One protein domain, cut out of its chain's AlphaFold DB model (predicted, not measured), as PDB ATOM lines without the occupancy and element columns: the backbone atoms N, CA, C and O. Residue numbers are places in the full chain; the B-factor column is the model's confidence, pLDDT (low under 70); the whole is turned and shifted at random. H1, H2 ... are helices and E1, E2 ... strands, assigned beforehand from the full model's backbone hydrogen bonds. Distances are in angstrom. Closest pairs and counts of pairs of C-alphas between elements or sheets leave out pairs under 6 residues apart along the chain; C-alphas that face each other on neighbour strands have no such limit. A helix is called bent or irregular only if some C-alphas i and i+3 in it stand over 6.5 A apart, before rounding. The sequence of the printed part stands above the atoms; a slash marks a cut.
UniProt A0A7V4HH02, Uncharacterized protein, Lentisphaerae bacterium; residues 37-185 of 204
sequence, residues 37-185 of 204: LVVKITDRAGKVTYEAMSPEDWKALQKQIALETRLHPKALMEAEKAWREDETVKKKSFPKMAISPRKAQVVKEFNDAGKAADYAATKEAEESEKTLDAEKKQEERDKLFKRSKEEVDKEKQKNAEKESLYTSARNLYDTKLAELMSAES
ATOM      1  N   LEU A  37      48.528   7.350  56.259       94.12
ATOM      2  CA  LEU A  37      49.255   8.157  55.288       94.12
ATOM      3  C   LEU A  37      48.643   9.550  55.259       94.12
ATOM      4  O   LEU A  37      47.431   9.681  55.138       94.12
ATOM      5  N   VAL A  38      49.472  10.587  55.318       95.56
ATOM      6  CA  VAL A  38      49.039  11.938  54.958       95.56
ATOM      7  C   VAL A  38      49.378  12.168  53.500       95.56
ATOM      8  O   VAL A  38      50.544  12.102  53.096       95.56
ATOM      9  N   VAL A  39      48.350  12.445  52.711       96.50
ATOM     10  CA  VAL A  39      48.430  12.611  51.267       96.50
ATOM     11  C   VAL A  39      48.107  14.053  50.910       96.50
ATOM     12  O   VAL A  39      47.110  14.614  51.351       96.50
ATOM     13  N   LYS A  40      48.962  14.656  50.086       96.94
ATOM     14  CA  LYS A  40      48.709  15.935  49.432       96.94
ATOM     15  C   LYS A  40      47.937  15.668  48.151       96.94
ATOM     16  O   LYS A  40      48.467  15.013  47.254       96.94
ATOM     17  N   ILE A  41      46.732  16.205  48.046       97.00
ATOM     18  CA  ILE A  41      45.869  16.094  46.872       97.00
ATOM     19  C   ILE A  41      45.816  17.457  46.189       97.00
ATOM     20  O   ILE A  41      45.515  18.469  46.813       97.00
ATOM     21  N   THR A  42      46.123  17.491  44.897       96.62
ATOM     22  CA  THR A  42      45.910  18.651  44.031       96.62
ATOM     23  C   THR A  42      44.732  18.353  43.124       96.62
ATOM     24  O   THR A  42      44.790  17.422  42.314       96.62
ATOM     25  N   ASP A  43      43.655  19.114  43.287       94.88
ATOM     26  CA  ASP A  43      42.449  18.955  42.486       94.88
ATOM     27  C   ASP A  43      42.632  19.472  41.047       94.88
ATOM     28  O   ASP A  43      43.709  19.909  40.632       94.88
ATOM     29  N   ARG A  44      41.556  19.418  40.260       93.69
ATOM     30  CA  ARG A  44      41.589  19.830  38.851       93.69
ATOM     31  C   ARG A  44      41.675  21.342  38.656       93.69
ATOM     32  O   ARG A  44      42.085  21.788  37.586       93.69
ATOM     33  N   ALA A  45      41.287  22.115  39.670       93.12
ATOM     34  CA  ALA A  45      41.447  23.563  39.713       93.12
ATOM     35  C   ALA A  45      42.854  23.977  40.183       93.12
ATOM     36  O   ALA A  45      43.191  25.157  40.112       93.12
ATOM     37  N   GLY A  46      43.680  23.023  40.624       92.00
ATOM     38  CA  GLY A  46      45.007  23.270  41.178       92.00
ATOM     39  C   GLY A  46      45.004  23.559  42.680       92.00
ATOM     40  O   GLY A  46      46.060  23.879  43.225       92.00
ATOM     41  N   LYS A  47      43.859  23.437  43.366       92.88
ATOM     42  CA  LYS A  47      43.772  23.614  44.817       92.88
ATOM     43  C   LYS A  47      44.415  22.426  45.518       92.88
ATOM     44  O   LYS A  47      44.169  21.268  45.175       92.88
ATOM     45  N   VAL A  48      45.237  22.728  46.514       94.44
ATOM     46  CA  VAL A  48      45.903  21.738  47.356       94.44
ATOM     47  C   VAL A  48      45.071  21.481  48.608       94.44
ATOM     48  O   VAL A  48      44.597  22.414  49.249       94.44
ATOM     49  N   THR A  49      44.924  20.210  48.965       94.94
ATOM     50  CA  THR A  49      44.335  19.738  50.224       94.94
ATOM     51  C   THR A  49      45.221  18.641  50.809       94.94
ATOM     52  O   THR A  49      45.983  17.999  50.078       94.94
ATOM     53  N   TYR A  50      45.169  18.455  52.126       94.75
ATOM     54  CA  TYR A  50      45.903  17.405  52.826       94.75
ATOM     55  C   TYR A  50      44.902  16.513  53.545       94.75
ATOM     56  O   TYR A  50      44.067  17.010  54.290       94.75
ATOM     57  N   GLU A  51      44.995  15.207  53.332       93.75
ATOM     58  CA  GLU A  51      44.061  14.243  53.906       93.75
ATOM     59  C   GLU A  51      44.827  13.081  54.532       93.75
ATOM     60  O   GLU A  51      45.805  12.587  53.962       93.75
ATOM     61  N   ALA A  52      44.400  12.666  55.723       93.75
ATOM     62  CA  ALA A  52      44.887  11.456  56.366       93.75
ATOM     63  C   ALA A  52      44.017  10.275  55.921       93.75
ATOM     64  O   ALA A  52      42.806  10.299  56.116       93.75
ATOM     65  N   MET A  53      44.627   9.249  55.335       93.94
ATOM     66  CA  MET A  53      43.915   8.090  54.796       93.94
ATOM     67  C   MET A  53      44.652   6.781  55.069       93.94
ATOM     68  O   MET A  53      45.857   6.766  55.358       93.94
ATOM     69  N   SER A  54      43.925   5.669  54.976       94.12
ATOM     70  CA  SER A  54      44.516   4.336  55.082       94.12
ATOM     71  C   SER A  54      45.328   3.975  53.820       94.12
ATOM     72  O   SER A  54      45.125   4.560  52.749       94.12
ATOM     73  N   PRO A  55      46.258   3.006  53.895       92.69
ATOM     74  CA  PRO A  55      46.954   2.477  52.722       92.69
ATOM     75  C   PRO A  55      46.007   1.891  51.663       92.69
ATOM     76  O   PRO A  55      46.318   1.920  50.470       92.69
ATOM     77  N   GLU A  56      44.869   1.346  52.084       92.56
ATOM     78  CA  GLU A  56      43.823   0.797  51.225       92.56
ATOM     79  C   GLU A  56      43.119   1.911  50.444       92.56
ATOM     80  O   GLU A  56      43.032   1.834  49.214       92.56
ATOM     81  N   ASP A  57      42.714   2.978  51.136       93.06
ATOM     82  CA  ASP A  57      42.103   4.163  50.526       93.06
ATOM     83  C   ASP A  57      43.080   4.850  49.572       93.06
ATOM     84  O   ASP A  57      42.711   5.238  48.462       93.06
ATOM     85  N   TRP A  58      44.361   4.917  49.947       94.44
ATOM     86  CA  TRP A  58      45.402   5.458  49.082       94.44
ATOM     87  C   TRP A  58      45.517   4.679  47.768       94.44
ATOM     88  O   TRP A  58      45.545   5.274  46.689       94.44
ATOM     89  N   LYS A  59      45.519   3.343  47.825       95.38
ATOM     90  CA  LYS A  59      45.536   2.504  46.615       95.38
ATOM     91  C   LYS A  59      44.282   2.701  45.764       95.38
ATOM     92  O   LYS A  59      44.386   2.708  44.535       95.38
ATOM     93  N   ALA A  60      43.109   2.846  46.382       94.44
ATOM     94  CA  ALA A  60      41.867   3.126  45.663       94.44
ATOM     95  C   ALA A  60      41.934   4.488  44.950       94.44
ATOM     96  O   ALA A  60      41.669   4.570  43.747       94.44
ATOM     97  N   LEU A  61      42.406   5.525  45.650       94.62
ATOM     98  CA  LEU A  61      42.598   6.863  45.098       94.62
ATOM     99  C   LEU A  61      43.611   6.868  43.946       94.62
ATOM    100  O   LEU A  61      43.365   7.493  42.916       94.62
ATOM    101  N   GLN A  62      44.723   6.137  44.067       96.25
ATOM    102  CA  GLN A  62      45.704   6.005  42.986       96.25
ATOM    103  C   GLN A  62      45.101   5.380  41.725       96.25
ATOM    104  O   GLN A  62      45.347   5.874  40.625       96.25
ATOM    105  N   LYS A  63      44.294   4.319  41.867       95.31
ATOM    106  CA  LYS A  63      43.603   3.690  40.730       95.31
ATOM    107  C   LYS A  63      42.630   4.658  40.068       95.31
ATOM    108  O   LYS A  63      42.628   4.764  38.843       95.31
ATOM    109  N   GLN A  64      41.857   5.390  40.869       94.50
ATOM    110  CA  GLN A  64      40.951   6.412  40.358       94.50
ATOM    111  C   GLN A  64      41.722   7.499  39.597       94.50
ATOM    112  O   GLN A  64      41.401   7.780  38.449       94.50
ATOM    113  N   ILE A  65      42.782   8.065  40.181       95.75
ATOM    114  CA  ILE A  65      43.595   9.110  39.538       95.75
ATOM    115  C   ILE A  65      44.250   8.601  38.247       95.75
ATOM    116  O   ILE A  65      44.319   9.340  37.263       95.75
ATOM    117  N   ALA A  66      44.714   7.350  38.218       95.69
ATOM    118  CA  ALA A  66      45.281   6.749  37.015       95.69
ATOM    119  C   ALA A  66      44.238   6.643  35.892       95.69
ATOM    120  O   ALA A  66      44.523   7.008  34.748       95.69
ATOM    121  N   LEU A  67      43.020   6.204  36.222       94.88
ATOM    122  CA  LEU A  67      41.909   6.141  35.276       94.88
ATOM    123  C   LEU A  67      41.524   7.537  34.770       94.88
ATOM    124  O   LEU A  67      41.442   7.758  33.563       94.88
ATOM    125  N   GLU A  68      41.370   8.499  35.681       94.62
ATOM    126  CA  GLU A  68      41.074   9.894  35.344       94.62
ATOM    127  C   GLU A  68      42.145  10.494  34.424       94.62
ATOM    128  O   GLU A  68      41.819  11.162  33.446       94.62
ATOM    129  N   THR A  69      43.425  10.232  34.701       95.81
ATOM    130  CA  THR A  69      44.551  10.716  33.888       95.81
ATOM    131  C   THR A  69      44.526  10.115  32.486       95.81
ATOM    132  O   THR A  69      44.779  10.823  31.512       95.81
ATOM    133  N   ARG A  70      44.179   8.829  32.363       96.44
ATOM    134  CA  ARG A  70      44.041   8.157  31.065       96.44
ATOM    135  C   ARG A  70      42.896   8.738  30.237       96.44
ATOM    136  O   ARG A  70      43.045   8.908  29.029       96.44
ATOM    137  N   LEU A  71      41.773   9.061  30.878       96.62
ATOM    138  CA  LEU A  71      40.584   9.607  30.217       96.62
ATOM    139  C   LEU A  71      40.639  11.125  29.998       96.62
ATOM    140  O   LEU A  71      39.902  11.646  29.164       96.62
ATOM    141  N   HIS A  72      41.536  11.830  30.689       96.19
ATOM    142  CA  HIS A  72      41.695  13.281  30.628       96.19
ATOM    143  C   HIS A  72      41.715  13.884  29.208       96.19
ATOM    144  O   HIS A  72      40.926  14.800  28.966       96.19
ATOM    145  N   PRO A  73      42.538  13.414  28.242       97.25
ATOM    146  CA  PRO A  73      42.563  14.010  26.904       97.25
ATOM    147  C   PRO A  73      41.225  13.860  26.166       97.25
ATOM    148  O   PRO A  73      40.790  14.794  25.493       97.25
ATOM    149  N   LYS A  74      40.540  12.719  26.331       97.06
ATOM    150  CA  LYS A  74      39.222  12.478  25.726       97.06
ATOM    151  C   LYS A  74      38.152  13.348  26.389       97.06
ATOM    152  O   LYS A  74      37.389  14.002  25.688       97.06
ATOM    153  N   ALA A  75      38.153  13.433  27.720       97.19
ATOM    154  CA  ALA A  75      37.240  14.291  28.470       97.19
ATOM    155  C   ALA A  75      37.403  15.777  28.104       97.19
ATOM    156  O   ALA A  75      36.406  16.471  27.918       97.19
ATOM    157  N   LEU A  76      38.641  16.265  27.932       97.00
ATOM    158  CA  LEU A  76      38.905  17.637  27.480       97.00
ATOM    159  C   LEU A  76      38.355  17.910  26.079       97.00
ATOM    160  O   LEU A  76      37.805  18.983  25.847       97.00
ATOM    161  N   MET A  77      38.512  16.965  25.152       97.38
ATOM    162  CA  MET A  77      38.010  17.105  23.784       97.38
ATOM    163  C   MET A  77      36.476  17.165  23.751       97.38
ATOM    164  O   MET A  77      35.916  18.048  23.106       97.38
ATOM    165  N   GLU A  78      35.798  16.271  24.476       97.12
ATOM    166  CA  GLU A  78      34.329  16.265  24.565       97.12
ATOM    167  C   GLU A  78      33.794  17.519  25.271       97.12
ATOM    168  O   GLU A  78      32.805  18.110  24.836       97.12
ATOM    169  N   ALA A  79      34.473  17.980  26.326       97.06
ATOM    170  CA  ALA A  79      34.113  19.214  27.018       97.06
ATOM    171  C   ALA A  79      34.312  20.452  26.132       97.06
ATOM    172  O   ALA A  79      33.464  21.341  26.119       97.06
ATOM    173  N   GLU A  80      35.394  20.505  25.350       96.81
ATOM    174  CA  GLU A  80      35.620  21.579  24.381       96.81
ATOM    175  C   GLU A  80      34.555  21.581  23.279       96.81
ATOM    176  O   GLU A  80      34.111  22.650  22.858       96.81
ATOM    177  N   LYS A  81      34.131  20.402  22.813       96.38
ATOM    178  CA  LYS A  81      33.046  20.281  21.840       96.38
ATOM    179  C   LYS A  81      31.737  20.827  22.414       96.38
ATOM    180  O   LYS A  81      31.159  21.731  21.816       96.38
ATOM    181  N   ALA A  82      31.343  20.374  23.606       95.56
ATOM    182  CA  ALA A  82      30.148  20.866  24.294       95.56
ATOM    183  C   ALA A  82      30.208  22.385  24.557       95.56
ATOM    184  O   ALA A  82      29.222  23.093  24.380       95.56
ATOM    185  N   TRP A  83      31.387  22.915  24.901       96.38
ATOM    186  CA  TRP A  83      31.595  24.352  25.093       96.38
ATOM    187  C   TRP A  83      31.347  25.172  23.820       96.38
ATOM    188  O   TRP A  83      30.849  26.293  23.883       96.38
ATOM    189  N   ARG A  84      31.702  24.638  22.646       94.25
ATOM    190  CA  ARG A  84      31.472  25.312  21.356       94.25
ATOM    191  C   ARG A  84      30.003  25.285  20.932       94.25
ATOM    192  O   ARG A  84      29.599  26.135  20.140       94.25
ATOM    193  N   GLU A  85      29.231  24.331  21.444       94.69
ATOM    194  CA  GLU A  85      27.797  24.179  21.173       94.69
ATOM    195  C   GLU A  85      26.934  25.089  22.069       94.69
ATOM    196  O   GLU A  85      25.856  25.514  21.653       94.69
ATOM    197  N   ASP A  86      27.417  25.462  23.258       92.06
ATOM    198  CA  ASP A  86      26.706  26.342  24.191       92.06
ATOM    199  C   ASP A  86      26.661  27.801  23.697       92.06
ATOM    200  O   ASP A  86      27.679  28.486  23.559       92.06
ATOM    201  N   GLU A  87      25.455  28.328  23.473       90.81
ATOM    202  CA  GLU A  87      25.245  29.678  22.947       90.81
ATOM    203  C   GLU A  87      25.806  30.802  23.823       90.81
ATOM    204  O   GLU A  87      26.168  31.863  23.304       90.81
ATOM    205  N   THR A  88      25.895  30.568  25.132       88.19
ATOM    206  CA  THR A  88      26.336  31.557  26.120       88.19
ATOM    207  C   THR A  88      27.854  31.739  26.117       88.19
ATOM    208  O   THR A  88      28.359  32.826  26.423       88.19
ATOM    209  N   VAL A  89      28.598  30.701  25.717       88.88
ATOM    210  CA  VAL A  89      30.066  30.668  25.771       88.88
ATOM    211  C   VAL A  89      30.745  30.340  24.441       88.88
ATOM    212  O   VAL A  89      31.959  30.508  24.354       88.88
ATOM    213  N   LYS A  90      30.005  30.027  23.366       87.31
ATOM    214  CA  LYS A  90      30.555  29.693  22.032       87.31
ATOM    215  C   LYS A  90      31.513  30.727  21.437       87.31
ATOM    216  O   LYS A  90      32.382  30.387  20.640       87.31
ATOM    217  N   LYS A  91      31.376  32.006  21.809       90.44
ATOM    218  CA  LYS A  91      32.275  33.092  21.365       90.44
ATOM    219  C   LYS A  91      33.570  33.186  22.184       90.44
ATOM    220  O   LYS A  91      34.466  33.943  21.822       90.44
ATOM    221  N   LYS A  92      33.663  32.466  23.303       92.06
ATOM    222  CA  LYS A  92      34.806  32.455  24.220       92.06
ATOM    223  C   LYS A  92      35.616  31.179  23.997       92.06
ATOM    224  O   LYS A  92      35.059  30.105  23.799       92.06
ATOM    225  N   SER A  93      36.941  31.289  24.051       94.19
ATOM    226  CA  SER A  93      37.818  30.116  23.956       94.19
ATOM    227  C   SER A  93      37.672  29.223  25.190       94.19
ATOM    228  O   SER A  93      37.596  29.732  26.308       94.19
ATOM    229  N   PHE A  94      37.674  27.903  24.989       95.94
ATOM    230  CA  PHE A  94      37.635  26.944  26.092       95.94
ATOM    231  C   PHE A  94      38.927  27.048  26.930       95.94
ATOM    232  O   PHE A  94      40.027  26.920  26.376       95.94
ATOM    233  N   PRO A  95      38.843  27.287  28.250       95.25
ATOM    234  CA  PRO A  95      40.006  27.563  29.087       95.25
ATOM    235  C   PRO A  95      40.740  26.276  29.501       95.25
ATOM    236  O   PRO A  95      40.785  25.925  30.676       95.25
ATOM    237  N   LYS A  96      41.374  25.589  28.540       94.81
ATOM    238  CA  LYS A  96      42.084  24.308  28.761       94.81
ATOM    239  C   LYS A  96      43.075  24.350  29.925       94.81
ATOM    240  O   LYS A  96      43.138  23.417  30.711       94.81
ATOM    241  N   MET A  97      43.818  25.450  30.065       93.19
ATOM    242  CA  MET A  97      44.827  25.602  31.123       93.19
ATOM    243  C   MET A  97      44.235  25.681  32.537       93.19
ATOM    244  O   MET A  97      44.961  25.489  33.505       93.19
ATOM    245  N   ALA A  98      42.936  25.966  32.673       93.12
ATOM    246  CA  ALA A  98      42.261  26.030  33.968       93.12
ATOM    247  C   ALA A  98      41.870  24.644  34.516       93.12
ATOM    248  O   ALA A  98      41.354  24.566  35.634       93.12
ATOM    249  N   ILE A  99      42.086  23.579  33.732       95.88
ATOM    250  CA  ILE A  99      41.706  22.202  34.044       95.88
ATOM    251  C   ILE A  99      42.962  21.333  33.984       95.88
ATOM    252  O   ILE A  99      43.477  21.032  32.910       95.88
ATOM    253  N   SER A 100      43.451  20.914  35.147       94.81
ATOM    254  CA  SER A 100      44.577  19.984  35.257       94.81
ATOM    255  C   SER A 100      44.106  18.583  35.661       94.81
ATOM    256  O   SER A 100      43.083  18.444  36.336       94.81
ATOM    257  N   PRO A 101      44.842  17.516  35.304       94.06
ATOM    258  CA  PRO A 101      44.642  16.209  35.916       94.06
ATOM    259  C   PRO A 101      44.822  16.298  37.433       94.06
ATOM    260  O   PRO A 101      45.736  16.978  37.911       94.06
ATOM    261  N   ARG A 102      43.979  15.580  38.182       95.75
ATOM    262  CA  ARG A 102      44.142  15.439  39.631       95.75
ATOM    263  C   ARG A 102      45.471  14.745  39.917       95.75
ATOM    264  O   ARG A 102      45.852  13.809  39.219       95.75
ATOM    265  N   LYS A 103      46.174  15.193  40.953       95.81
ATOM    266  CA  LYS A 103      47.422  14.577  41.416       95.81
ATOM    267  C   LYS A 103      47.314  14.299  42.900       95.81
ATOM    268  O   LYS A 103      46.692  15.067  43.624       95.81
ATOM    269  N   ALA A 104      47.944  13.229  43.352       96.56
ATOM    270  CA  ALA A 104      48.071  12.961  44.769       96.56
ATOM    271  C   ALA A 104      49.451  12.383  45.073       96.56
ATOM    272  O   ALA A 104      50.023  11.666  44.248       96.56
ATOM    273  N   GLN A 105      50.006  12.742  46.227       96.75
ATOM    274  CA  GLN A 105      51.341  12.335  46.659       96.75
ATOM    275  C   GLN A 105      51.355  12.100  48.165       96.75
ATOM    276  O   GLN A 105      50.847  12.923  48.924       96.75
ATOM    277  N   VAL A 106      51.972  11.004  48.603       96.81
ATOM    278  CA  VAL A 106      52.208  10.756  50.029       96.81
ATOM    279  C   VAL A 106      53.230  11.773  50.530       96.81
ATOM    280  O   VAL A 106      54.334  11.868  50.000       96.81
ATOM    281  N   VAL A 107      52.845  12.547  51.540       96.12
ATOM    282  CA  VAL A 107      53.716  13.524  52.205       96.12
ATOM    283  C   VAL A 107      54.465  12.853  53.342       96.12
ATOM    284  O   VAL A 107      55.662  13.075  53.517       96.12
ATOM    285  N   LYS A 108      53.747  12.060  54.145       94.44
ATOM    286  CA  LYS A 108      54.297  11.428  55.340       94.44
ATOM    287  C   LYS A 108      53.475  10.219  55.769       94.44
ATOM    288  O   LYS A 108      52.253  10.230  55.665       94.44
ATOM    289  N   GLU A 109      54.158   9.212  56.297       95.25
ATOM    290  CA  GLU A 109      53.547   8.029  56.901       95.25
ATOM    291  C   GLU A 109      53.608   8.121  58.429       95.25
ATOM    292  O   GLU A 109      54.571   8.640  59.003       95.25
ATOM    293  N   PHE A 110      52.585   7.598  59.092       93.19
ATOM    294  CA  PHE A 110      52.453   7.553  60.539       93.19
ATOM    295  C   PHE A 110      52.036   6.151  60.974       93.19
ATOM    296  O   PHE A 110      51.327   5.457  60.257       93.19
ATOM    297  N   ASN A 111      52.438   5.742  62.175       92.44
ATOM    298  CA  ASN A 111      51.967   4.493  62.793       92.44
ATOM    299  C   ASN A 111      50.703   4.698  63.648       92.44
ATOM    300  O   ASN A 111      50.225   3.753  64.264       92.44
ATOM    301  N   ASP A 112      50.220   5.939  63.732       90.12
ATOM    302  CA  ASP A 112      49.073   6.352  64.531       90.12
ATOM    303  C   ASP A 112      48.184   7.274  63.690       90.12
ATOM    304  O   ASP A 112      48.662   8.264  63.126       90.12
ATOM    305  N   ALA A 113      46.899   6.932  63.596       87.56
ATOM    306  CA  ALA A 113      45.937   7.661  62.778       87.56
ATOM    307  C   ALA A 113      45.615   9.057  63.340       87.56
ATOM    308  O   ALA A 113      45.415   9.986  62.558       87.56
ATOM    309  N   GLY A 114      45.633   9.231  64.668       89.06
ATOM    310  CA  GLY A 114      45.419  10.533  65.307       89.06
ATOM    311  C   GLY A 114      46.509  11.529  64.919       89.06
ATOM    312  O   GLY A 114      46.220  12.608  64.410       89.06
ATOM    313  N   LYS A 115      47.777  11.116  65.014       91.56
ATOM    314  CA  LYS A 115      48.924  11.938  64.588       91.56
ATOM    315  C   LYS A 115      48.905  12.272  63.098       91.56
ATOM    316  O   LYS A 115      49.367  13.347  62.716       91.56
ATOM    317  N   ALA A 116      48.409  11.366  62.255       91.31
ATOM    318  CA  ALA A 116      48.235  11.646  60.832       91.31
ATOM    319  C   ALA A 116      47.166  12.725  60.603       91.31
ATOM    320  O   ALA A 116      47.409  13.660  59.841       91.31
ATOM    321  N   ALA A 117      46.024  12.628  61.290       90.88
ATOM    322  CA  ALA A 117      44.948  13.613  61.207       90.88
ATOM    323  C   ALA A 117      45.394  14.999  61.702       90.88
ATOM    324  O   ALA A 117      45.209  15.985  60.990       90.88
ATOM    325  N   ASP A 118      46.075  15.074  62.850       92.50
ATOM    326  CA  ASP A 118      46.607  16.334  63.393       92.50
ATOM    327  C   ASP A 118      47.608  16.992  62.431       92.50
ATOM    328  O   ASP A 118      47.612  18.213  62.226       92.50
ATOM    329  N   TYR A 119      48.461  16.180  61.799       93.12
ATOM    330  CA  TYR A 119      49.425  16.672  60.820       93.12
ATOM    331  C   TYR A 119      48.740  17.164  59.541       93.12
ATOM    332  O   TYR A 119      49.116  18.214  59.018       93.12
ATOM    333  N   ALA A 120      47.733  16.437  59.047       92.88
ATOM    334  CA  ALA A 120      46.936  16.861  57.899       92.88
ATOM    335  C   ALA A 120      46.234  18.200  58.177       92.88
ATOM    336  O   ALA A 120      46.382  19.127  57.381       92.88
ATOM    337  N   ALA A 121      45.595  18.346  59.341       93.19
ATOM    338  CA  ALA A 121      44.941  19.586  59.761       93.19
ATOM    339  C   ALA A 121      45.929  20.759  59.868       93.19
ATOM    340  O   ALA A 121      45.644  21.864  59.409       93.19
ATOM    341  N   THR A 122      47.129  20.515  60.403       94.50
ATOM    342  CA  THR A 122      48.190  21.535  60.459       94.50
ATOM    343  C   THR A 122      48.601  21.985  59.053       94.50
ATOM    344  O   THR A 122      48.761  23.177  58.800       94.50
ATOM    345  N   LYS A 123      48.750  21.048  58.109       94.12
ATOM    346  CA  LYS A 123      49.104  21.375  56.721       94.12
ATOM    347  C   LYS A 123      47.988  22.061  55.952       94.12
ATOM    348  O   LYS A 123      48.279  22.926  55.129       94.12
ATOM    349  N   GLU A 124      46.740  21.725  56.232       91.25
ATOM    350  CA  GLU A 124      45.594  22.441  55.686       91.25
ATOM    351  C   GLU A 124      45.530  23.883  56.211       91.25
ATOM    352  O   GLU A 124      45.348  24.809  55.420       91.25
ATOM    353  N   ALA A 125      45.788  24.097  57.506       91.75
ATOM    354  CA  ALA A 125      45.878  25.435  58.091       91.75
ATOM    355  C   ALA A 125      47.015  26.267  57.469       91.75
ATOM    356  O   ALA A 125      46.779  27.404  57.064       91.75
ATOM    357  N   GLU A 126      48.215  25.691  57.311       92.81
ATOM    358  CA  GLU A 126      49.339  26.351  56.624       92.81
ATOM    359  C   GLU A 126      48.991  26.725  55.170       92.81
ATOM    360  O   GLU A 126      49.398  27.776  54.675       92.81
ATOM    361  N   GLU A 127      48.270  25.863  54.450       90.12
ATOM    362  CA  GLU A 127      47.883  26.135  53.063       90.12
ATOM    363  C   GLU A 127      46.815  27.234  52.982       90.12
ATOM    364  O   GLU A 127      46.915  28.128  52.141       90.12
ATOM    365  N   SER A 128      45.850  27.229  53.904       87.44
ATOM    366  CA  SER A 128      44.873  28.311  54.043       87.44
ATOM    367  C   SER A 128      45.558  29.641  54.371       87.44
ATOM    368  O   SER A 128      45.238  30.664  53.764       87.44
ATOM    369  N   GLU A 129      46.534  29.650  55.277       91.25
ATOM    370  CA  GLU A 129      47.287  30.859  55.624       91.25
ATOM    371  C   GLU A 129      48.048  31.416  54.415       91.25
ATOM    372  O   GLU A 129      47.954  32.608  54.130       91.25
ATOM    373  N   LYS A 130      48.707  30.558  53.623       89.19
ATOM    374  CA  LYS A 130      49.382  30.988  52.385       89.19
ATOM    375  C   LYS A 130      48.434  31.646  51.392       89.19
ATOM    376  O   LYS A 130      48.832  32.607  50.735       89.19
ATOM    377  N   THR A 131      47.209  31.134  51.252       84.56
ATOM    378  CA  THR A 131      46.221  31.750  50.354       84.56
ATOM    379  C   THR A 131      45.819  33.144  50.833       84.56
ATOM    380  O   THR A 131      45.862  34.085  50.044       84.56
ATOM    381  N   LEU A 132      45.567  33.311  52.134       87.12
ATOM    382  CA  LEU A 132      45.251  34.614  52.729       87.12
ATOM    383  C   LEU A 132      46.430  35.594  52.632       87.12
ATOM    384  O   LEU A 132      46.243  36.780  52.366       87.12
ATOM    385  N   ASP A 133      47.657  35.117  52.820       88.62
ATOM    386  CA  ASP A 133      48.860  35.938  52.695       88.62
ATOM    387  C   ASP A 133      49.132  36.369  51.252       88.62
ATOM    388  O   ASP A 133      49.608  37.483  51.018       88.62
ATOM    389  N   ALA A 134      48.818  35.522  50.270       87.19
ATOM    390  CA  ALA A 134      48.886  35.893  48.862       87.19
ATOM    391  C   ALA A 134      47.877  37.005  48.529       87.19
ATOM    392  O   ALA A 134      48.245  37.975  47.861       87.19
ATOM    393  N   GLU A 135      46.650  36.911  49.048       86.38
ATOM    394  CA  GLU A 135      45.623  37.949  48.902       86.38
ATOM    395  C   GLU A 135      46.058  39.268  49.555       86.38
ATOM    396  O   GLU A 135      46.038  40.315  48.906       86.38
ATOM    397  N   LYS A 136      46.558  39.231  50.798       87.88
ATOM    398  CA  LYS A 136      47.077  40.425  51.489       87.88
ATOM    399  C   LYS A 136      48.229  41.079  50.729       87.88
ATOM    400  O   LYS A 136      48.231  42.295  50.546       87.88
ATOM    401  N   LYS A 137      49.195  40.294  50.241       88.50
ATOM    402  CA  LYS A 137      50.315  40.817  49.439       88.50
ATOM    403  C   LYS A 137      49.835  41.455  48.140       88.50
ATOM    404  O   LYS A 137      50.417  42.445  47.699       88.50
ATOM    405  N   GLN A 138      48.789  40.914  47.521       82.69
ATOM    406  CA  GLN A 138      48.181  41.531  46.348       82.69
ATOM    407  C   GLN A 138      47.565  42.893  46.697       82.69
ATOM    408  O   GLN A 138      47.854  43.874  46.014       82.69
ATOM    409  N   GLU A 139      46.825  42.989  47.806       82.88
ATOM    410  CA  GLU A 139      46.276  44.266  48.278       82.88
ATOM    411  C   GLU A 139      47.362  45.302  48.601       82.88
ATOM    412  O   GLU A 139      47.217  46.484  48.282       82.88
ATOM    413  N   GLU A 140      48.463  44.885  49.232       86.19
ATOM    414  CA  GLU A 140      49.603  45.762  49.515       86.19
ATOM    415  C   GLU A 140      50.269  46.262  48.234       86.19
ATOM    416  O   GLU A 140      50.583  47.451  48.127       86.19
ATOM    417  N   ARG A 141      50.435  45.391  47.230       83.12
ATOM    418  CA  ARG A 141      50.947  45.800  45.918       83.12
ATOM    419  C   ARG A 141      50.020  46.809  45.254       83.12
ATOM    420  O   ARG A 141      50.507  47.836  44.791       83.12
ATOM    421  N   ASP A 142      48.714  46.573  45.239       83.50
ATOM    422  CA  ASP A 142      47.761  47.502  44.619       83.50
ATOM    423  C   ASP A 142      47.802  48.893  45.279       83.50
ATOM    424  O   ASP A 142      47.774  49.913  44.581       83.50
ATOM    425  N   LYS A 143      47.975  48.946  46.611       80.25
ATOM    426  CA  LYS A 143      48.215  50.196  47.354       80.25
ATOM    427  C   LYS A 143      49.544  50.848  46.963       80.25
ATOM    428  O   LYS A 143      49.583  52.056  46.728       80.25
ATOM    429  N   LEU A 144      50.622  50.067  46.866       80.06
ATOM    430  CA  LEU A 144      51.962  50.562  46.535       80.06
ATOM    431  C   LEU A 144      52.030  51.156  45.119       80.06
ATOM    432  O   LEU A 144      52.654  52.195  44.912       80.06
ATOM    433  N   PHE A 145      51.339  50.538  44.158       82.00
ATOM    434  CA  PHE A 145      51.256  51.013  42.774       82.00
ATOM    435  C   PHE A 145      50.234  52.146  42.568       82.00
ATOM    436  O   PHE A 145      50.032  52.573  41.433       82.00
ATOM    437  N   LYS A 146      49.613  52.667  43.642       83.25
ATOM    438  CA  LYS A 146      48.609  53.750  43.603       83.25
ATOM    439  C   LYS A 146      47.484  53.486  42.597       83.25
ATOM    440  O   LYS A 146      46.997  54.418  41.951       83.25
ATOM    441  N   ARG A 147      47.079  52.224  42.441       77.88
ATOM    442  CA  ARG A 147      46.004  51.878  41.506       77.88
ATOM    443  C   ARG A 147      44.723  52.545  41.979       77.88
ATOM    444  O   ARG A 147      44.420  52.572  43.175       77.88
ATOM    445  N   SER A 148      43.992  53.137  41.044       81.50
ATOM    446  CA  SER A 148      42.727  53.780  41.389       81.50
ATOM    447  C   SER A 148      41.735  52.726  41.887       81.50
ATOM    448  O   SER A 148      41.753  51.580  41.437       81.50
ATOM    449  N   LYS A 149      40.840  53.110  42.805       82.56
ATOM    450  CA  LYS A 149      39.787  52.210  43.300       82.56
ATOM    451  C   LYS A 149      38.955  51.623  42.151       82.56
ATOM    452  O   LYS A 149      38.624  50.446  42.175       82.56
ATOM    453  N   GLU A 150      38.687  52.430  41.127       83.06
ATOM    454  CA  GLU A 150      37.967  52.013  39.921       83.06
ATOM    455  C   GLU A 150      38.725  50.943  39.117       83.06
ATOM    456  O   GLU A 150      38.118  49.993  38.630       83.06
ATOM    457  N   GLU A 151      40.052  51.048  39.011       83.50
ATOM    458  CA  GLU A 151      40.877  50.038  38.341       83.50
ATOM    459  C   GLU A 151      40.890  48.713  39.113       83.50
ATOM    460  O   GLU A 151      40.717  47.654  38.507       83.50
ATOM    461  N   VAL A 152      41.015  48.777  40.443       84.81
ATOM    462  CA  VAL A 152      40.963  47.597  41.322       84.81
ATOM    463  C   VAL A 152      39.595  46.915  41.238       84.81
ATOM    464  O   VAL A 152      39.526  45.700  41.064       84.81
ATOM    465  N   ASP A 153      38.501  47.677  41.302       85.94
ATOM    466  CA  ASP A 153      37.141  47.132  41.217       85.94
ATOM    467  C   ASP A 153      36.880  46.501  39.835       85.94
ATOM    468  O   ASP A 153      36.335  45.397  39.739       85.94
ATOM    469  N   LYS A 154      37.351  47.139  38.754       89.00
ATOM    470  CA  LYS A 154      37.256  46.600  37.388       89.00
ATOM    471  C   LYS A 154      38.072  45.320  37.207       89.00
ATOM    472  O   LYS A 154      37.638  44.416  36.493       89.00
ATOM    473  N   GLU A 155      39.249  45.222  37.818       87.25
ATOM    474  CA  GLU A 155      40.068  44.007  37.778       87.25
ATOM    475  C   GLU A 155      39.438  42.869  38.585       87.25
ATOM    476  O   GLU A 155      39.358  41.746  38.088       87.25
ATOM    477  N   LYS A 156      38.894  43.164  39.772       87.50
ATOM    478  CA  LYS A 156      38.128  42.196  40.568       87.50
ATOM    479  C   LYS A 156      36.932  41.654  39.794       87.50
ATOM    480  O   LYS A 156      36.736  40.442  39.759       87.50
ATOM    481  N   GLN A 157      36.179  42.520  39.114       89.62
ATOM    482  CA  GLN A 157      35.056  42.093  38.281       89.62
ATOM    483  C   GLN A 157      35.514  41.198  37.120       89.62
ATOM    484  O   GLN A 157      34.952  40.123  36.916       89.62
ATOM    485  N   LYS A 158      36.571  41.585  36.396       90.06
ATOM    486  CA  LYS A 158      37.136  40.757  35.318       90.06
ATOM    487  C   LYS A 158      37.618  39.397  35.822       90.06
ATOM    488  O   LYS A 158      37.405  38.394  35.144       90.06
ATOM    489  N   ASN A 159      38.250  39.349  36.994       88.62
ATOM    490  CA  ASN A 159      38.682  38.095  37.604       88.62
ATOM    491  C   ASN A 159      37.489  37.236  38.031       88.62
ATOM    492  O   ASN A 159      37.502  36.039  37.769       88.62
ATOM    493  N   ALA A 160      36.432  37.824  38.594       92.00
ATOM    494  CA  ALA A 160      35.212  37.094  38.937       92.00
ATOM    495  C   ALA A 160      34.521  36.504  37.693       92.00
ATOM    496  O   ALA A 160      34.138  35.335  37.688       92.00
ATOM    497  N   GLU A 161      34.418  37.272  36.603       91.94
ATOM    498  CA  GLU A 161      33.883  36.785  35.323       91.94
ATOM    499  C   GLU A 161      34.748  35.662  34.733       91.94
ATOM    500  O   GLU A 161      34.235  34.679  34.193       91.94
ATOM    501  N   LYS A 162      36.072  35.785  34.854       92.75
ATOM    502  CA  LYS A 162      37.028  34.768  34.413       92.75
ATOM    503  C   LYS A 162      36.915  33.482  35.235       92.75
ATOM    504  O   LYS A 162      36.844  32.407  34.645       92.75
ATOM    505  N   GLU A 163      36.835  33.573  36.560       93.38
ATOM    506  CA  GLU A 163      36.640  32.410  37.435       93.38
ATOM    507  C   GLU A 163      35.274  31.752  37.230       93.38
ATOM    508  O   GLU A 163      35.167  30.525  37.258       93.38
ATOM    509  N   SER A 164      34.235  32.535  36.928       92.62
ATOM    510  CA  SER A 164      32.938  31.995  36.513       92.62
ATOM    511  C   SER A 164      33.071  31.147  35.242       92.62
ATOM    512  O   SER A 164      32.611  30.006  35.219       92.62
ATOM    513  N   LEU A 165      33.786  31.634  34.219       93.62
ATOM    514  CA  LEU A 165      34.054  30.854  33.003       93.62
ATOM    515  C   LEU A 165      34.872  29.591  33.279       93.62
ATOM    516  O   LEU A 165      34.600  28.544  32.695       93.62
ATOM    517  N   TYR A 166      35.871  29.681  34.157       95.06
ATOM    518  CA  TYR A 166      36.701  28.538  34.532       95.06
ATOM    519  C   TYR A 166      35.893  27.478  35.270       95.06
ATOM    520  O   TYR A 166      36.047  26.290  34.997       95.06
ATOM    521  N   THR A 167      34.991  27.902  36.150       94.38
ATOM    522  CA  THR A 167      34.069  27.014  36.860       94.38
ATOM    523  C   THR A 167      33.138  26.303  35.881       94.38
ATOM    524  O   THR A 167      33.054  25.080  35.912       94.38
ATOM    525  N   SER A 168      32.515  27.026  34.943       93.94
ATOM    526  CA  SER A 168      31.663  26.408  33.917       93.94
ATOM    527  C   SER A 168      32.426  25.393  33.060       93.94
ATOM    528  O   SER A 168      31.925  24.301  32.803       93.94
ATOM    529  N   ALA A 169      33.658  25.715  32.656       95.44
ATOM    530  CA  ALA A 169      34.489  24.808  31.867       95.44
ATOM    531  C   ALA A 169      34.879  23.539  32.645       95.44
ATOM    532  O   ALA A 169      34.827  22.441  32.089       95.44
ATOM    533  N   ARG A 170      35.235  23.679  33.931       96.00
ATOM    534  CA  ARG A 170      35.528  22.548  34.828       96.00
ATOM    535  C   ARG A 170      34.303  21.665  35.028       96.00
ATOM    536  O   ARG A 170      34.434  20.455  34.919       96.00
ATOM    537  N   ASN A 171      33.122  22.256  35.217       95.81
ATOM    538  CA  ASN A 171      31.879  21.503  35.375       95.81
ATOM    539  C   ASN A 171      31.567  20.655  34.134       95.81
ATOM    540  O   ASN A 171      31.292  19.466  34.271       95.81
ATOM    541  N   LEU A 172      31.676  21.223  32.924       95.19
ATOM    542  CA  LEU A 172      31.504  20.451  31.685       95.19
ATOM    543  C   LEU A 172      32.527  19.319  31.578       95.19
ATOM    544  O   LEU A 172      32.176  18.195  31.221       95.19
ATOM    545  N   TYR A 173      33.787  19.608  31.902       97.19
ATOM    546  CA  TYR A 173      34.832  18.594  31.935       97.19
ATOM    547  C   TYR A 173      34.516  17.470  32.928       97.19
ATOM    548  O   TYR A 173      34.645  16.302  32.570       97.19
ATOM    549  N   ASP A 174      34.079  17.798  34.144       95.94
ATOM    550  CA  ASP A 174      33.753  16.817  35.177       95.94
ATOM    551  C   ASP A 174      32.573  15.938  34.753       95.94
ATOM    552  O   ASP A 174      32.627  14.719  34.931       95.94
ATOM    553  N   THR A 175      31.556  16.518  34.107       96.75
ATOM    554  CA  THR A 175      30.458  15.757  33.498       96.75
ATOM    555  C   THR A 175      30.980  14.778  32.446       96.75
ATOM    556  O   THR A 175      30.688  13.585  32.524       96.75
ATOM    557  N   LYS A 176      31.803  15.238  31.494       96.81
ATOM    558  CA  LYS A 176      32.340  14.374  30.427       96.81
ATOM    559  C   LYS A 176      33.301  13.313  30.937       96.81
ATOM    560  O   LYS A 176      33.291  12.189  30.444       96.81
ATOM    561  N   LEU A 177      34.089  13.621  31.955       95.88
ATOM    562  CA  LEU A 177      34.942  12.633  32.593       95.88
ATOM    563  C   LEU A 177      34.117  11.564  33.318       95.88
ATOM    564  O   LEU A 177      34.432  10.383  33.197       95.88
ATOM    565  N   ALA A 178      33.062  11.951  34.040       95.12
ATOM    566  CA  ALA A 178      32.185  11.006  34.728       95.12
ATOM    567  C   ALA A 178      31.453  10.075  33.747       95.12
ATOM    568  O   ALA A 178      31.408   8.866  33.982       95.12
ATOM    569  N   GLU A 179      30.944  10.609  32.630       95.19
ATOM    570  CA  GLU A 179      30.361   9.817  31.535       95.19
ATOM    571  C   GLU A 179      31.356   8.760  31.020       95.19
ATOM    572  O   GLU A 179      31.024   7.578  30.939       95.19
ATOM    573  N   LEU A 180      32.603   9.161  30.746       95.31
ATOM    574  CA  LEU A 180      33.648   8.259  30.250       95.31
ATOM    575  C   LEU A 180      34.080   7.206  31.280       95.31
ATOM    576  O   LEU A 180      34.281   6.049  30.921       95.31
ATOM    577  N   MET A 181      34.205   7.579  32.556       93.31
ATOM    578  CA  MET A 181      34.530   6.631  33.632       93.31
ATOM    579  C   MET A 181      33.418   5.597  33.833       93.31
ATOM    580  O   MET A 181      33.697   4.426  34.102       93.31
ATOM    581  N   SER A 182      32.161   6.021  33.685       91.75
ATOM    582  CA  SER A 182      30.997   5.139  33.786       91.75
ATOM    583  C   SER A 182      30.936   4.181  32.593       91.75
ATOM    584  O   SER A 182      30.691   2.992  32.786       91.75
ATOM    585  N   ALA A 183      31.232   4.672  31.384       90.88
ATOM    586  CA  ALA A 183      31.325   3.852  30.178       90.88
ATOM    587  C   ALA A 183      32.397   2.761  30.310       90.88
ATOM    588  O   ALA A 183      32.099   1.595  30.089       90.88
ATOM    589  N   GLU A 184      33.603   3.086  30.784       86.25
ATOM    590  CA  GLU A 184      34.656   2.071  30.945       86.25
ATOM    591  C   GLU A 184      34.388   1.067  32.065       86.25
ATOM    592  O   GLU A 184      34.794  -0.092  31.972       86.25
ATOM    593  N   SER A 185      33.678   1.487  33.112       80.62
ATOM    594  CA  SER A 185      33.247   0.573  34.172       80.62
ATOM    595  C   SER A 185      32.112  -0.351  33.701       80.62
ATOM    596  O   SER A 185      31.973  -1.454  34.222       80.62
TER     597      SER A 185
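AT A GLANCE: This is residues 37 to 185 of the 204 residues of an uncharacterized protein of Lentisphaerae bacterium (UniProt A0A7V4HH02). Three long helices make a flat, loose triangle: H2 and H3 form a V, bent H1 crosses H3, and a small twisted sheet sits between H1a and H2. The 149 printed residues, mostly helix, run E1 E2 H1 E3 H2 H3; the antiparallel sheet's order is E2 E1 E3. The whole is loose, radius of gyration of the C-alphas 19.3 A, spanning 55 by 42 by 15 A.

IN THESE COORDINATES: E1, residues 37 to 42, begins at C-alpha 37 (49.255, 8.157, 55.288); E2 is 48 to 53. H1, 55 to 85, by its hydrogen bonds assigned as one helix, is bent: C-alphas 70 and 73 are 7.3 A apart, and its arms are H1a, 55 to 70, and H1b, 73 to 85. E3 is 103 to 110, H2 113 to 144, 46.3 A long, and H3 149 to 185, 52.8 A, ending at C-alpha 185 (33.247, 0.573, 34.172).

HOW THE PARTS SIT: In hairpin E1 and E2, N 39 and O 51 are 2.8 A apart, within hydrogen-bond range, as are N 40 and O 105 of E1 and E3, 2.8 A. H2 and H1a are on opposite faces of the sheet, heights 10.4 A and 9.5 A, three layers with the sheet between. H1b touches H3, closest C-alphas Ala 75 and Leu 177, 5.0 A. Every O i to N i+4 pair is within range in H1a, H1b, H2 and H3.

THE WHOLE: The printed part has no cut, the H1 to E3 link is long, and no printed residue is under 70 in pLDDT.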